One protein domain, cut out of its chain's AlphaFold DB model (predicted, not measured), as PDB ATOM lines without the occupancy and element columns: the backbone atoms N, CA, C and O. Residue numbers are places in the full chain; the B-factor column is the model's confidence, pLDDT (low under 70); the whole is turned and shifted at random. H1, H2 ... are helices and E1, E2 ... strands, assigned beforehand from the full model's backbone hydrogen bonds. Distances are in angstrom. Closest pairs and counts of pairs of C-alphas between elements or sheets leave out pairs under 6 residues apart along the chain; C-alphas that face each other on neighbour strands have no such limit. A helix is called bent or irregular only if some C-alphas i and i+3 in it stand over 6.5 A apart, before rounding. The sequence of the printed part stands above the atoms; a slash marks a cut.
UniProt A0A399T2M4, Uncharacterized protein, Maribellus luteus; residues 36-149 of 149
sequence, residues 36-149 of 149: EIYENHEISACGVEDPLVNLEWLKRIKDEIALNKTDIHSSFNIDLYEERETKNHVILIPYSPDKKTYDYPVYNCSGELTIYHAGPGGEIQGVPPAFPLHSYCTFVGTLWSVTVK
ATOM      1  N   GLU A  36     -22.306  40.654  30.972       93.62
ATOM      2  CA  GLU A  36     -21.958  39.326  30.468       93.62
ATOM      3  C   GLU A  36     -22.650  38.268  31.323       93.62
ATOM      4  O   GLU A  36     -22.569  38.339  32.547       93.62
ATOM      5  N   ILE A  37     -23.336  37.317  30.686       93.94
ATOM      6  CA  ILE A  37     -23.997  36.193  31.359       93.94
ATOM      7  C   ILE A  37     -23.297  34.906  30.938       93.94
ATOM      8  O   ILE A  37     -23.111  34.668  29.744       93.94
ATOM      9  N   TYR A  38     -22.947  34.080  31.916       96.00
ATOM     10  CA  TYR A  38     -22.399  32.745  31.724       96.00
ATOM     11  C   TYR A  38     -23.355  31.712  32.321       96.00
ATOM     12  O   TYR A  38     -23.803  31.866  33.456       96.00
ATOM     13  N   GLU A  39     -23.651  30.653  31.566       96.62
ATOM     14  CA  GLU A  39     -24.432  29.503  32.030       96.62
ATOM     15  C   GLU A  39     -23.666  28.215  31.701       96.62
ATOM     16  O   GLU A  39     -23.232  28.017  30.563       96.62
ATOM     17  N   ASN A  40     -23.488  27.345  32.692       96.56
ATOM     18  CA  ASN A  40     -22.839  26.052  32.525       96.56
ATOM     19  C   ASN A  40     -23.871  24.921  32.515       96.56
ATOM     20  O   ASN A  40     -24.343  24.488  33.565       96.56
ATOM     21  N   HIS A  41     -24.162  24.416  31.319       96.25
ATOM     22  CA  HIS A  41     -25.093  23.305  31.099       96.25
ATOM     23  C   HIS A  41     -24.415  21.923  31.116       96.25
ATOM     24  O   HIS A  41     -25.085  20.908  30.952       96.25
ATOM     25  N   GLU A  42     -23.090  21.858  31.289       97.00
ATOM     26  CA  GLU A  42     -22.329  20.598  31.267       97.00
ATOM     27  C   GLU A  42     -22.197  19.962  32.661       97.00
ATOM     28  O   GLU A  42     -21.851  18.785  32.786       97.00
ATOM     29  N   ILE A  43     -22.478  20.716  33.728       96.69
ATOM     30  CA  ILE A  43     -22.399  20.216  35.101       96.69
ATOM     31  C   ILE A  43     -23.614  19.334  35.409       96.69
ATOM     32  O   ILE A  43     -24.759  19.747  35.257       96.69
ATOM     33  N   SER A  44     -23.350  18.128  35.914       97.38
ATOM     34  CA  SER A  44     -24.350  17.265  36.551       97.38
ATOM     35  C   SER A  44     -24.147  17.285  38.062       97.38
ATOM     36  O   SER A  44     -23.045  17.017  38.540       97.38
ATOM     37  N   ALA A  45     -25.195  17.602  38.820       97.44
ATOM     38  CA  ALA A  45     -25.152  17.680  40.279       97.44
ATOM     39  C   ALA A  45     -26.537  17.407  40.865       97.44
ATOM     40  O   ALA A  45     -27.536  17.434  40.154       97.44
ATOM     41  N   CYS A  46     -26.622  17.137  42.168       96.94
ATOM     42  CA  CYS A  46     -27.913  16.899  42.830       96.94
ATOM     43  C   CYS A  46     -28.759  15.764  42.211       96.94
ATOM     44  O   CYS A  46     -29.981  15.759  42.333       96.94
ATOM     45  N   GLY A  47     -28.112  14.798  41.549       97.00
ATOM     46  CA  GLY A  47     -28.789  13.690  40.870       97.00
ATOM     47  C   GLY A  47     -29.487  14.072  39.560       97.00
ATOM     48  O   GLY A  47     -30.231  13.251  39.030       97.00
ATOM     49  N   VAL A  48     -29.253  15.281  39.038       98.19
ATOM     50  CA  VAL A  48     -29.809  15.767  37.770       98.19
ATOM     51  C   VAL A  48     -28.702  16.275  36.845       98.19
ATOM     52  O   VAL A  48     -27.666  16.776  37.289       98.19
ATOM     53  N   GLU A  49     -28.926  16.147  35.541       97.88
ATOM     54  CA  GLU A  49     -28.180  16.909  34.535       97.88
ATOM     55  C   GLU A  49     -28.650  18.366  34.578       97.88
ATOM     56  O   GLU A  49     -29.801  18.614  34.931       97.88
ATOM     57  N   ASP A  50     -27.787  19.326  34.245       96.94
ATOM     58  CA  ASP A  50     -28.108  20.761  34.196       96.94
ATOM     59  C   ASP A  50     -29.001  21.255  35.365       96.94
ATOM     60  O   ASP A  50     -30.203  21.527  35.198       96.94
ATOM     61  N   PRO A  51     -28.442  21.366  36.586       97.38
ATOM     62  CA  PRO A  51     -29.185  21.785  37.770       97.38
ATOM     63  C   PRO A  51     -29.897  23.133  37.618       97.38
ATOM     64  O   PRO A  51     -30.934  23.341  38.244       97.38
ATOM     65  N   LEU A  52     -29.384  24.049  36.786       95.56
ATOM     66  CA  LEU A  52     -30.012  25.356  36.561       95.56
ATOM     67  C   LEU A  52     -31.364  25.253  35.860       95.56
ATOM     68  O   LEU A  52     -32.207  26.136  36.025       95.56
ATOM     69  N   VAL A  53     -31.566  24.203  35.068       96.31
ATOM     70  CA  VAL A  53     -32.819  23.954  34.352       96.31
ATOM     71  C   VAL A  53     -33.707  22.987  35.128       96.31
ATOM     72  O   VAL A  53     -34.923  23.188  35.167       96.31
ATOM     73  N   ASN A  54     -33.109  21.971  35.756       97.75
ATOM     74  CA  ASN A  54     -33.835  20.842  36.342       97.75
ATOM     75  C   ASN A  54     -34.118  20.967  37.850       97.75
ATOM     76  O   ASN A  54     -34.937  20.210  38.371       97.75
ATOM     77  N   LEU A  55     -33.522  21.936  38.555       97.88
ATOM     78  CA  LEU A  55     -33.939  22.312  39.911       97.88
ATOM     79  C   LEU A  55     -34.833  23.557  39.848       97.88
ATOM     80  O   LEU A  55     -34.349  24.679  39.710       97.88
ATOM     81  N   GLU A  56     -36.150  23.372  39.986       97.19
ATOM     82  CA  GLU A  56     -37.134  24.460  39.837       97.19
ATOM     83  C   GLU A  56     -36.863  25.659  40.760       97.19
ATOM     84  O   GLU A  56     -37.018  26.812  40.354       97.19
ATOM     85  N   TRP A  57     -36.441  25.400  42.001       96.00
ATOM     86  CA  TRP A  57     -36.131  26.453  42.966       96.00
ATOM     87  C   TRP A  57     -34.908  27.274  42.538       96.00
ATOM     88  O   TRP A  57     -34.920  28.496  42.669       96.00
ATOM     89  N   LEU A  58     -33.884  26.616  41.986       95.50
ATOM     90  CA  LEU A  58     -32.652  27.259  41.547       95.50
ATOM     91  C   LEU A  58     -32.895  28.077  40.281       95.50
ATOM     92  O   LEU A  58     -32.454  29.222  40.189       95.50
ATOM     93  N   LYS A  59     -33.667  27.516  39.344       95.62
ATOM     94  CA  LYS A  59     -34.125  28.212  38.143       95.62
ATOM     95  C   LYS A  59     -34.862  29.503  38.492       95.62
ATOM     96  O   LYS A  59     -34.548  30.552  37.940       95.62
ATOM     97  N   ARG A  60     -35.793  29.445  39.452       93.81
ATOM     98  CA  ARG A  60     -36.532  30.627  39.918       93.81
ATOM     99  C   ARG A  60     -35.595  31.699  40.479       93.81
ATOM    100  O   ARG A  60     -35.735  32.857  40.105       93.81
ATOM    101  N   ILE A  61     -34.622  31.319  41.312       90.75
ATOM    102  CA  ILE A  61     -33.632  32.269  41.847       90.75
ATOM    103  C   ILE A  61     -32.809  32.898  40.715       90.75
ATOM    104  O   ILE A  61     -32.642  34.116  40.685       90.75
ATOM    105  N   LYS A  62     -32.328  32.095  39.757       92.12
ATOM    106  CA  LYS A  62     -31.600  32.595  38.582       92.12
ATOM    107  C   LYS A  62     -32.419  33.643  37.823       92.12
ATOM    108  O   LYS A  62     -31.910  34.720  37.519       92.12
ATOM    109  N   ASP A  63     -33.685  33.337  37.546       92.06
ATOM    110  CA  ASP A  63     -34.584  34.213  36.793       92.06
ATOM    111  C   ASP A  63     -34.878  35.518  37.562       92.06
ATOM    112  O   ASP A  63     -34.840  36.604  36.978       92.06
ATOM    113  N   GLU A  64     -35.087  35.447  38.881       89.44
ATOM    114  CA  GLU A  64     -35.263  36.623  39.747       89.44
ATOM    115  C   GLU A  64     -34.030  37.539  39.746       89.44
ATOM    116  O   GLU A  64     -34.159  38.765  39.678       89.44
ATOM    117  N   ILE A  65     -32.826  36.966  39.768       87.56
ATOM    118  CA  ILE A  65     -31.580  37.742  39.737       87.56
ATOM    119  C   ILE A  65     -31.343  38.328  38.345       87.56
ATOM    120  O   ILE A  65     -30.941  39.484  38.227       87.56
ATOM    121  N   ALA A  66     -31.641  37.583  37.279       88.38
ATOM    122  CA  ALA A  66     -31.537  38.081  35.911       88.38
ATOM    123  C   ALA A  66     -32.462  39.289  35.658       88.38
ATOM    124  O   ALA A  66     -32.066  40.225  34.954       88.38
ATOM    125  N   LEU A  67     -33.658  39.297  36.261       88.25
ATOM    126  CA  LEU A  67     -34.591  40.430  36.223       88.25
ATOM    127  C   LEU A  67     -34.068  41.651  36.994       88.25
ATOM    128  O   LEU A  67     -34.277  42.779  36.551       88.25
ATOM    129  N   ASN A  68     -33.354  41.433  38.102       85.12
ATOM    130  CA  ASN A  68     -32.829  42.491  38.974       85.12
ATOM    131  C   ASN A  68     -31.315  42.727  38.807       85.12
ATOM    132  O   ASN A  68     -30.668  43.300  39.682       85.12
ATOM    133  N   LYS A  69     -30.727  42.327  37.671       83.94
ATOM    134  CA  LYS A  69     -29.272  42.403  37.425       83.94
ATOM    135  C   LYS A  69     -28.680  43.814  37.520       83.94
ATOM    136  O   LYS A  69     -27.472  43.963  37.663       83.94
ATOM    137  N   THR A  70     -29.516  44.850  37.468       83.44
ATOM    138  CA  THR A  70     -29.128  46.249  37.700       83.44
ATOM    139  C   THR A  70     -28.604  46.511  39.108       83.44
ATOM    140  O   THR A  70     -27.869  47.472  39.310       83.44
ATOM    141  N   ASP A  71     -28.943  45.647  40.062       81.81
ATOM    142  CA  ASP A  71     -28.443  45.707  41.436       81.81
ATOM    143  C   ASP A  71     -27.044  45.087  41.594       81.81
ATOM    144  O   ASP A  71     -26.435  45.182  42.660       81.81
ATOM    145  N   ILE A  72     -26.518  44.455  40.540       81.50
ATOM    146  CA  ILE A  72     -25.177  43.874  40.524       81.50
ATOM    147  C   ILE A  72     -24.185  44.966  40.122       81.50
ATOM    148  O   ILE A  72     -24.239  45.497  39.015       81.50
ATOM    149  N   HIS A  73     -23.255  45.283  41.025       77.50
ATOM    150  CA  HIS A  73     -22.261  46.344  40.827       77.50
ATOM    151  C   HIS A  73     -20.917  45.857  40.260       77.50
ATOM    152  O   HIS A  73     -20.112  46.677  39.828       77.50
ATOM    153  N   SER A  74     -20.655  44.547  40.271       84.38
ATOM    154  CA  SER A  74     -19.414  43.962  39.744       84.38
ATOM    155  C   SER A  74     -19.652  42.587  39.127       84.38
ATOM    156  O   SER A  74     -19.693  42.455  37.908       84.38
ATOM    157  N   SER A  75     -19.849  41.565  39.954       87.69
ATOM    158  CA  SER A  75     -20.087  40.193  39.523       87.69
ATOM    159  C   SER A  75     -20.965  39.455  40.521       87.69
ATOM    160  O   SER A  75     -20.878  39.689  41.727       87.69
ATOM    161  N   PHE A  76     -21.757  38.521  40.021       89.31
ATOM    162  CA  PHE A  76     -22.575  37.620  40.815       89.31
ATOM    163  C   PHE A  76     -22.432  36.199  40.282       89.31
ATOM    164  O   PHE A  76     -22.554  36.003  39.075       89.31
ATOM    165  N   ASN A  77     -22.230  35.224  41.171       92.94
ATOM    166  CA  ASN A  77     -22.056  33.819  40.813       92.94
ATOM    167  C   ASN A  77     -22.996  32.928  41.633       92.94
ATOM    168  O   ASN A  77     -23.164  33.144  42.832       92.94
ATOM    169  N   ILE A  78     -23.546  31.900  40.995       95.25
ATOM    170  CA  ILE A  78     -24.126  30.726  41.650       95.25
ATOM    171  C   ILE A  78     -23.084  29.621  41.546       95.25
ATOM    172  O   ILE A  78     -22.824  29.108  40.453       95.25
ATOM    173  N   ASP A  79     -22.493  29.261  42.678       96.56
ATOM    174  CA  ASP A  79     -21.365  28.339  42.730       96.56
ATOM    175  C   ASP A  79     -21.771  26.995  43.337       96.56
ATOM    176  O   ASP A  79     -22.482  26.926  44.341       96.56
ATOM    177  N   LEU A  80     -21.285  25.912  42.737       97.94
ATOM    178  CA  LEU A  80     -21.484  24.546  43.196       97.94
ATOM    179  C   LEU A  80     -20.279  24.073  44.007       97.94
ATOM    180  O   LEU A  80     -19.123  24.205  43.591       97.94
ATOM    181  N   TYR A  81     -20.572  23.442  45.136       97.94
ATOM    182  CA  TYR A  81     -19.606  22.802  46.010       97.94
ATOM    183  C   TYR A  81     -20.011  21.351  46.290       97.94
ATOM    184  O   TYR A  81     -21.184  20.991  46.231       97.94
ATOM    185  N   GLU A  82     -19.028  20.522  46.628       97.88
ATOM    186  CA  GLU A  82     -19.208  19.141  47.078       97.88
ATOM    187  C   GLU A  82     -18.634  18.987  48.490       97.88
ATOM    188  O   GLU A  82     -17.468  19.312  48.736       97.88
ATOM    189  N   GLU A  83     -19.431  18.475  49.423       96.81
ATOM    190  CA  GLU A  83     -18.978  18.120  50.765       96.81
ATOM    191  C   GLU A  83     -17.973  16.961  50.701       96.81
ATOM    192  O   GLU A  83     -18.216  15.919  50.086       96.81
ATOM    193  N   ARG A  84     -16.824  17.117  51.369       96.25
ATOM    194  CA  ARG A  84     -15.705  16.172  51.236       96.25
ATOM    195  C   ARG A  84     -16.028  14.764  51.729       96.25
ATOM    196  O   ARG A  84     -15.561  13.810  51.107       96.25
ATOM    197  N   GLU A  85     -16.776  14.650  52.824       95.00
ATOM    198  CA  GLU A  85     -17.054  13.374  53.493       95.00
ATOM    199  C   GLU A  85     -18.230  12.632  52.856       95.00
ATOM    200  O   GLU A  85     -18.098  11.470  52.476       95.00
ATOM    201  N   THR A  86     -19.372  13.306  52.718       96.06
ATOM    202  CA  THR A  86     -20.626  12.684  52.266       96.06
ATOM    203  C   THR A  86     -20.772  12.647  50.750       96.06
ATOM    204  O   THR A  86     -21.600  11.892  50.246       96.06
ATOM    205  N   LYS A  87     -19.990  13.461  50.026       96.75
ATOM    206  CA  LYS A  87     -20.149  13.702  48.583       96.75
ATOM    207  C   LYS A  87     -21.479  14.357  48.206       96.75
ATOM    208  O   LYS A  87     -21.880  14.337  47.045       96.75
ATOM    209  N   ASN A  88     -22.152  14.974  49.176       97.00
ATOM    210  CA  ASN A  88     -23.348  15.760  48.916       97.00
ATOM    211  C   ASN A  88     -22.986  17.083  48.237       97.00
ATOM    212  O   ASN A  88     -22.006  17.737  48.587       97.00
ATOM    213  N   HIS A  89     -23.823  17.501  47.293       98.12
ATOM    214  CA  HIS A  89     -23.695  18.798  46.647       98.12
ATOM    215  C   HIS A  89     -24.374  19.889  47.475       98.12
ATOM    216  O   HIS A  89     -25.470  19.685  48.009       98.12
ATOM    217  N   VAL A  90     -23.748  21.060  47.526       97.31
ATOM    218  CA  VAL A  90     -24.320  22.279  48.102       97.31
ATOM    219  C   VAL A  90     -24.089  23.463  47.165       97.31
ATOM    220  O   VAL A  90     -23.119  23.488  46.408       97.31
ATOM    221  N   ILE A  91     -24.995  24.434  47.190       96.69
ATOM    222  CA  ILE A  91     -25.033  25.550  46.240       96.69
ATOM    223  C   ILE A  91     -24.915  26.860  47.011       96.69
ATOM    224  O   ILE A  91     -25.750  27.168  47.860       96.69
ATOM    225  N   LEU A  92     -23.874  27.627  46.707       94.25
ATOM    226  CA  LEU A  92     -23.613  28.941  47.275       94.25
ATOM    227  C   LEU A  92     -24.278  30.023  46.416       94.25
ATOM    228  O   LEU A  92     -24.023  30.109  45.214       94.25
ATOM    229  N   ILE A  93     -25.083  30.879  47.049       90.56
ATOM    230  CA  ILE A  93     -25.761  32.008  46.401       90.56
ATOM    231  C   ILE A  93     -25.479  33.267  47.235       90.56
ATOM    232  O   ILE A  93     -26.012  33.376  48.325       90.56
ATOM    233  N   PRO A  94     -24.656  34.228  46.785       80.44
ATOM    234  CA  PRO A  94     -24.144  35.320  47.623       80.44
ATOM    235  C   PRO A  94     -25.122  36.488  47.879       80.44
ATOM    236  O   PRO A  94     -24.699  37.519  48.401       80.44
ATOM    237  N   TYR A  95     -26.393  36.386  47.474       71.19
ATOM    238  CA  TYR A  95     -27.349  37.498  47.530       71.19
ATOM    239  C   TYR A  95     -28.571  37.179  48.388       71.19
ATOM    240  O   TYR A  95     -29.255  36.182  48.164       71.19
ATOM    241  N   SER A  96     -28.875  38.095  49.313       55.75
ATOM    242  CA  SER A  96     -30.174  38.202  49.973       55.75
ATOM    243  C   SER A  96     -30.963  39.372  49.359       55.75
ATOM    244  O   SER A  96     -30.399  40.463  49.214       55.75
ATOM    245  N   PRO A  97     -32.258  39.195  49.029       49.25
ATOM    246  CA  PRO A  97     -33.115  40.259  48.490       49.25
ATOM    247  C   PRO A  97     -33.230  41.502  49.392       49.25
ATOM    248  O   PRO A  97     -33.556  42.585  48.904       49.25
ATOM    249  N   ASP A  98     -32.853  41.404  50.671       50.88
ATOM    250  CA  ASP A  98     -32.865  42.509  51.637       50.88
ATOM    251  C   ASP A  98     -31.531  43.294  51.699       50.88
ATOM    252  O   ASP A  98     -31.073  43.673  52.772       50.88
ATOM    253  N   LYS A  99     -30.889  43.546  50.548       50.94
ATOM    254  CA  LYS A  99     -29.926  44.636  50.207       50.94
ATOM    255  C   LYS A  99     -28.956  45.242  51.258       50.94
ATOM    256  O   LYS A  99     -28.469  46.353  51.038       50.94
ATOM    257  N   LYS A 100     -28.612  44.606  52.379       50.06
ATOM    258  CA  LYS A 100     -27.711  45.218  53.388       50.06
ATOM    259  C   LYS A 100     -26.650  44.298  53.970       50.06
ATOM    260  O   LYS A 100     -25.686  44.809  54.536       50.06
ATOM    261  N   THR A 101     -26.768  42.996  53.763       50.69
ATOM    262  CA  THR A 101     -25.804  42.028  54.280       50.69
ATOM    263  C   THR A 101     -25.468  41.044  53.172       50.69
ATOM    264  O   THR A 101     -26.364  40.471  52.556       50.69
ATOM    265  N   TYR A 102     -24.172  40.885  52.887       54.72
ATOM    266  CA  TYR A 102     -23.676  39.751  52.114       54.72
ATOM    267  C   TYR A 102     -23.777  38.514  53.004       54.72
ATOM    268  O   TYR A 102     -22.783  38.044  53.563       54.72
ATOM    269  N   ASP A 103     -24.999  38.045  53.195       64.19
ATOM    270  CA  ASP A 103     -25.234  36.707  53.694       64.19
ATOM    271  C   ASP A 103     -24.966  35.833  52.481       64.19
ATOM    272  O   ASP A 103     -25.537  36.059  51.418       64.19
ATOM    273  N   TYR A 104     -24.016  34.918  52.597       79.19
ATOM    274  CA  TYR A 104     -23.669  33.982  51.542       79.19
ATOM    275  C   TYR A 104     -24.358  32.644  51.847       79.19
ATOM    276  O   TYR A 104     -23.675  31.713  52.296       79.19
ATOM    277  N   PRO A 105     -25.701  32.541  51.726       84.38
ATOM    278  CA  PRO A 105     -26.412  31.325  52.047       84.38
ATOM    279  C   PRO A 105     -25.939  30.182  51.161       84.38
ATOM    280  O   PRO A 105     -25.687  30.323  49.959       84.38
ATOM    281  N   VAL A 106     -25.840  29.025  51.798       91.25
ATOM    282  CA  VAL A 106     -25.492  27.770  51.155       91.25
ATOM    283  C   VAL A 106     -26.698  26.855  51.271       91.25
ATOM    284  O   VAL A 106     -27.161  26.592  52.381       91.25
ATOM    285  N   TYR A 107     -27.195  26.367  50.141       93.44
ATOM    286  CA  TYR A 107     -28.388  25.534  50.043       93.44
ATOM    287  C   TYR A 107     -28.032  24.087  49.713       93.44
ATOM    288  O   TYR A 107     -27.058  23.821  49.008       93.44
ATOM    289  N   ASN A 108     -28.836  23.143  50.194       96.25
ATOM    290  CA  ASN A 108     -28.787  21.766  49.716       96.25
ATOM    291  C   ASN A 108     -29.527  21.635  48.369       96.25
ATOM    292  O   ASN A 108     -30.149  22.575  47.872       96.25
ATOM    293  N   CYS A 109     -29.499  20.440  47.784       97.38
ATOM    294  CA  CYS A 109     -30.171  20.148  46.516       97.38
ATOM    295  C   CYS A 109     -31.697  20.364  46.527       97.38
ATOM    296  O   CYS A 109     -32.291  20.594  45.473       97.38
ATOM    297  N   SER A 110     -32.325  20.332  47.704       96.81
ATOM    298  CA  SER A 110     -33.758  20.588  47.892       96.81
ATOM    299  C   SER A 110     -34.092  22.080  48.035       96.81
ATOM    300  O   SER A 110     -35.266  22.427  48.134       96.81
ATOM    301  N   GLY A 111     -33.089  22.966  48.044       94.19
ATOM    302  CA  GLY A 111     -33.274  24.405  48.237       94.19
ATOM    303  C   GLY A 111     -33.430  24.821  49.701       94.19
ATOM    304  O   GLY A 111     -33.895  25.926  49.978       94.19
ATOM    305  N   GLU A 112     -33.051  23.964  50.648       92.88
ATOM    306  CA  GLU A 112     -33.066  24.282  52.077       92.88
ATOM    307  C   GLU A 112     -31.706  24.835  52.511       92.88
ATOM    308  O   GLU A 112     -30.661  24.361  52.059       92.88
ATOM    309  N   LEU A 113     -31.715  25.827  53.408       89.50
ATOM    310  CA  LEU A 113     -30.492  26.382  53.986       89.50
ATOM    311  C   LEU A 113     -29.712  25.304  54.740       89.50
ATOM    312  O   LEU A 113     -30.261  24.552  55.545       89.50
ATOM    313  N   THR A 114     -28.411  25.261  54.489       90.81
ATOM    314  CA  THR A 114     -27.476  24.378  55.183       90.81
ATOM    315  C   THR A 114     -26.845  25.077  56.381       90.81
ATOM    316  O   THR A 114     -27.007  26.274  56.609       90.81
ATOM    317  N   ILE A 115     -26.075  24.302  57.135       88.00
ATOM    318  CA  ILE A 115     -25.223  24.785  58.223       88.00
ATOM    319  C   ILE A 115     -23.929  25.445  57.722       88.00
ATOM    320  O   ILE A 115     -23.143  25.929  58.535       88.00
ATOM    321  N   TYR A 116     -23.658  25.440  56.412       88.94
ATOM    322  CA  TYR A 116     -22.466  26.077  55.864       88.94
ATOM    323  C   TYR A 116     -22.680  27.566  55.634       88.94
ATOM    324  O   TYR A 116     -23.766  28.010  55.268       88.94
ATOM    325  N   HIS A 117     -21.598  28.321  55.763       84.88
ATOM    326  CA  HIS A 117     -21.573  29.732  55.416       84.88
ATOM    327  C   HIS A 117     -20.313  30.093  54.638       84.88
ATOM    328  O   HIS A 117     -19.247  29.503  54.844       84.88
ATOM    329  N   ALA A 118     -20.414  31.093  53.766       82.12
ATOM    330  CA  ALA A 118     -19.247  31.752  53.194       82.12
ATOM    331  C   ALA A 118     -19.144  33.202  53.697       82.12
ATOM    332  O   ALA A 118     -20.131  33.855  54.025       82.12
ATOM    333  N   GLY A 119     -17.913  33.698  53.813       69.75
ATOM    334  CA  GLY A 119     -17.643  35.063  54.257       69.75
ATOM    335  C   GLY A 119     -18.039  35.391  55.712       69.75
ATOM    336  O   GLY A 119     -18.639  34.580  56.422       69.75
ATOM    337  N   PRO A 120     -17.678  36.604  56.171       57.56
ATOM    338  CA  PRO A 120     -17.946  37.082  57.530       57.56
ATOM    339  C   PRO A 120     -19.418  37.457  57.783       57.56
ATOM    340  O   PRO A 120     -19.798  37.622  58.934       57.56
ATOM    341  N   GLY A 121     -20.238  37.608  56.734       56.97
ATOM    342  CA  GLY A 121     -21.675  37.892  56.853       56.97
ATOM    343  C   GLY A 121     -22.551  36.646  57.009       56.97
ATOM    344  O   GLY A 121     -23.637  36.735  57.554       56.97
ATOM    345  N   GLY A 122     -22.074  35.463  56.605       54.62
ATOM    346  CA  GLY A 122     -22.879  34.239  56.649       54.62
ATOM    347  C   GLY A 122     -22.957  33.541  58.015       54.62
ATOM    348  O   GLY A 122     -23.554  32.472  58.109       54.62
ATOM    349  N   GLU A 123     -22.347  34.085  59.073       56.72
ATOM    350  CA  GLU A 123     -22.424  33.490  60.411       56.72
ATOM    351  C   GLU A 123     -23.849  33.655  60.969       56.72
ATOM    352  O   GLU A 123     -24.250  34.733  61.410       56.72
ATOM    353  N   ILE A 124     -24.643  32.580  60.917       57.97
ATOM    354  CA  ILE A 124     -26.027  32.576  61.404       57.97
ATOM    355  C   ILE A 124     -26.016  32.810  62.923       57.97
ATOM    356  O   ILE A 124     -25.713  31.909  63.707       57.97
ATOM    357  N   GLN A 125     -26.362  34.023  63.364       57.34
ATOM    358  CA  GLN A 125     -26.478  34.326  64.790       57.34
ATOM    359  C   GLN A 125     -27.639  33.528  65.403       57.34
ATOM    360  O   GLN A 125     -28.792  33.679  65.008       57.34
ATOM    361  N   GLY A 126     -27.338  32.687  66.398       58.03
ATOM    362  CA  GLY A 126     -28.344  31.954  67.176       58.03
ATOM    363  C   GLY A 126     -28.625  30.512  66.736       58.03
ATOM    364  O   GLY A 126     -29.489  29.880  67.343       58.03
ATOM    365  N   VAL A 127     -27.891  29.964  65.757       52.72
ATOM    366  CA  VAL A 127     -27.972  28.540  65.369       52.72
ATOM    367  C   VAL A 127     -26.610  27.852  65.599       52.72
ATOM    368  O   VAL A 127     -25.591  28.355  65.131       52.72
ATOM    369  N   PRO A 128     -26.545  26.729  66.343       56.59
ATOM    370  CA  PRO A 128     -25.297  26.007  66.599       56.59
ATOM    371  C   PRO A 128     -24.839  25.190  65.377       56.59
ATOM    372  O   PRO A 128     -25.676  24.693  64.627       56.59
ATOM    373  N   PRO A 129     -23.539  24.863  65.310       63.41
ATOM    374  CA  PRO A 129     -22.479  25.701  64.752       63.41
ATOM    375  C   PRO A 129     -22.597  25.886  63.224       63.41
ATOM    376  O   PRO A 129     -22.804  24.925  62.485       63.41
ATOM    377  N   ALA A 130     -22.401  27.121  62.755       73.19
ATOM    378  CA  ALA A 130     -22.189  27.404  61.341       73.19
ATOM    379  C   ALA A 130     -20.761  26.989  60.945       73.19
ATOM    380  O   ALA A 130     -19.798  27.270  61.664       73.19
ATOM    381  N   PHE A 131     -20.620  26.299  59.817       86.06
ATOM    382  CA  PHE A 131     -19.340  25.782  59.347       86.06
ATOM    383  C   PHE A 131     -18.826  26.564  58.133       86.06
ATOM    384  O   PHE A 131     -19.560  26.711  57.152       86.06
ATOM    385  N   PRO A 132     -17.561  27.019  58.126       88.19
ATOM    386  CA  PRO A 132     -17.011  27.702  56.963       88.19
ATOM    387  C   PRO A 132     -17.006  26.770  55.749       88.19
ATOM    388  O   PRO A 132     -16.356  25.721  55.774       88.19
ATOM    389  N   LEU A 133     -17.691  27.159  54.674       91.50
ATOM    390  CA  LEU A 133     -17.903  26.340  53.477       91.50
ATOM    391  C   LEU A 133     -16.592  25.737  52.951       91.50
ATOM    392  O   LEU A 133     -16.498  24.532  52.738       91.50
ATOM    393  N   HIS A 134     -15.546  26.556  52.825       90.69
ATOM    394  CA  HIS A 134     -14.242  26.144  52.291       90.69
ATOM    395  C   HIS A 134     -13.482  25.131  53.165       90.69
ATOM    396  O   HIS A 134     -12.561  24.464  52.682       90.69
ATOM    397  N   SER A 135     -13.842  25.001  54.443       92.88
ATOM    398  CA  SER A 135     -13.224  24.022  55.343       92.88
ATOM    399  C   SER A 135     -13.751  22.606  55.097       92.88
ATOM    400  O   SER A 135     -12.991  21.648  55.238       92.88
ATOM    401  N   TYR A 136     -15.015  22.475  54.683       94.75
ATOM    402  CA  TYR A 136     -15.730  21.191  54.590       94.75
ATOM    403  C   TYR A 136     -16.082  20.786  53.162       94.75
ATOM    404  O   TYR A 136     -16.204  19.596  52.869       94.75
ATOM    405  N   CYS A 137     -16.205  21.760  52.268       96.44
ATOM    406  CA  CYS A 137     -16.601  21.540  50.892       96.44
ATOM    407  C   CYS A 137     -15.486  21.930  49.917       96.44
ATOM    408  O   CYS A 137     -14.604  22.745  50.209       96.44
ATOM    409  N   THR A 138     -15.524  21.318  48.742       97.44
ATOM    410  CA  THR A 138     -14.624  21.579  47.620       97.44
ATOM    411  C   THR A 138     -15.418  22.252  46.514       97.44
ATOM    412  O   THR A 138     -16.518  21.812  46.198       97.44
ATOM    413  N   PHE A 139     -14.875  23.320  45.936       97.19
ATOM    414  CA  PHE A 139     -15.487  23.979  44.786       97.19
ATOM    415  C   PHE A 139     -15.499  23.030  43.584       97.19
ATOM    416  O   PHE A 139     -14.463  22.452  43.247       97.19
ATOM    417  N   VAL A 140     -16.662  22.880  42.955       97.56
ATOM    418  CA  VAL A 140     -16.857  22.035  41.769       97.56
ATOM    419  C   VAL A 140     -16.863  22.892  40.510       97.56
ATOM    420  O   VAL A 140     -16.176  22.576  39.542       97.56
ATOM    421  N   GLY A 141     -17.617  23.987  40.523       97.19
ATOM    422  CA  GLY A 141     -17.739  24.868  39.372       97.19
ATOM    423  C   GLY A 141     -18.786  25.950  39.575       97.19
ATOM    424  O   GLY A 141     -19.646  25.853  40.447       97.19
ATOM    425  N   THR A 142     -18.722  26.979  38.742       97.50
ATOM    426  CA  THR A 142     -19.764  28.001  38.668       97.50
ATOM    427  C   THR A 142     -20.865  27.495  37.749       97.50
ATOM    428  O   THR A 142     -20.600  27.137  36.600       97.50
ATOM    429  N   LEU A 143     -22.093  27.449  38.259       97.69
ATOM    430  CA  LEU A 143     -23.266  27.091  37.467       97.69
ATOM    431  C   LEU A 143     -23.660  28.274  36.584       97.69
ATOM    432  O   LEU A 143     -23.852  28.123  35.382       97.69
ATOM    433  N   TRP A 144     -23.751  29.462  37.177       96.81
ATOM    434  CA  TRP A 144     -24.226  30.666  36.506       96.81
ATOM    435  C   TRP A 144     -23.487  31.899  37.007       96.81
ATOM    436  O   TRP A 144     -23.214  31.990  38.205       96.81
ATOM    437  N   SER A 145     -23.210  32.865  36.134       94.50
ATOM    438  CA  SER A 145     -22.715  34.169  36.570       94.50
ATOM    439  C   SER A 145     -23.180  35.336  35.712       94.50
ATOM    440  O   SER A 145     -23.508  35.189  34.534       94.50
ATOM    441  N   VAL A 146     -23.188  36.520  36.327       92.44
ATOM    442  CA  VAL A 146     -23.418  37.810  35.673       92.44
ATOM    443  C   VAL A 146     -22.303  38.762  36.060       92.44
ATOM    444  O   VAL A 146     -22.056  38.961  37.246       92.44
ATOM    445  N   THR A 147     -21.652  39.374  35.073       91.00
ATOM    446  CA  THR A 147     -20.553  40.331  35.278       91.00
ATOM    447  C   THR A 147     -20.840  41.647  34.563       91.00
ATOM    448  O   THR A 147     -21.290  41.639  33.418       91.00
ATOM    449  N   VAL A 148     -20.576  42.773  35.224       88.19
ATOM    450  CA  VAL A 148     -20.636  44.120  34.634       88.19
ATOM    451  C   VAL A 148     -19.336  44.402  33.868       88.19
ATOM    452  O   VAL A 148     -18.253  44.153  34.399       88.19
ATOM    453  N   LYS A 149     -19.438  44.900  32.630       83.00
ATOM    454  CA  LYS A 149     -18.306  45.294  31.768       83.00
ATOM    455  C   LYS A 149     -17.915  46.757  31.913       83.00
ATOM    456  O   LYS A 149     -18.827  47.602  32.054       83.00
TER     457      LYS A 149
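AT A GLANCE: This is residues 36 to 149 of the 149 residues of an uncharacterized protein of Maribellus luteus (UniProt A0A399T2M4). A strongly twisted wall of six antiparallel strands has the longest helix, H2, over one face, where it covers part of E6 and E2, and the small helix H3 on the opposite face; the short helix H1 makes a corner with H2. The long bent strand E6 runs between E1 and E2, while a loop at residues 119 to 132 lies beyond E5. The printed part has 114 residues, with three named helices and six named strands in the chain order E1 H1 H2 E2 E3 E4 E5 H3 E6, and the sheet order is E1 E6 E2 E3 E4 E5. The class is mixed, helices and strands; the whole is compact, with a radius of gyration of the C-alphas of 13.7 A and spans of 37 by 34 by 22 A.

HOW THE PARTS SIT: E1, residues 36 to 39, is an edge strand and the antiparallel neighbour of E6, residues 137 to 148; N 38 and O 145 are 2.9 A apart, within hydrogen-bond range. H1, residues 51 to 54, only grazes the sheet, with residues 51 to 52. It touches H2, residues 56 to 67, only at the corner, the closest C-alphas being those of Leu 52 and Lys 59, 5.3 A apart. H2 is on the sheet at a height of 9.6 A, over E6 and only just over E2, residues 75 to 83, on which 3 of its C-alphas fall; it runs along the strands, at 20 degrees to E6 on the local plane. With E6 between them, E1, H1, H2 and E2 form a split strand-helix-strand unit, two strands running the same way with helices between, with a left-handed crossover. E6 and E2 are antiparallel, with N 78 and O 144 2.8 A apart. E2, E3, residues 89 to 92, E4, residues 104 to 108, and E5, residues 113 to 118, form a meander, each strand the antiparallel neighbour of the one before, and three hairpins. N 81 and O 90 are 2.8 A apart, as are N 91 and O 107, and N 114 and O 106. H3, residues 133 to 136, is on the opposite face from H2 at a height of 7.3 A, only just over none of the strands, with 2 of its C-alphas on E3. In H2 every O i to N i+4 pair is within hydrogen-bond range; H1 and H3 are too short for such a pair.

IN THESE COORDINATES: E1 begins at C-alpha 36, (-21.958, 39.326, 30.468). H2 is 16.6 A long from first to last C-alpha, E2 is 24.8 A and E4 is 13.4 A. E6 is 28.1 A long, bends by 66 degrees at residue 140 and ends at C-alpha 148, (-20.636, 44.120, 34.634).

THE WHOLE: The two C-alphas farthest apart are those of Pro 128 and Lys 149, 40.4 A. The printed part has no cut. The links E1 to H1, E3 to E4 and E5 to H3 are long. The mean pLDDT of the printed part is 86.3, and residues 96 to 103 and 119 to 129 are under 70.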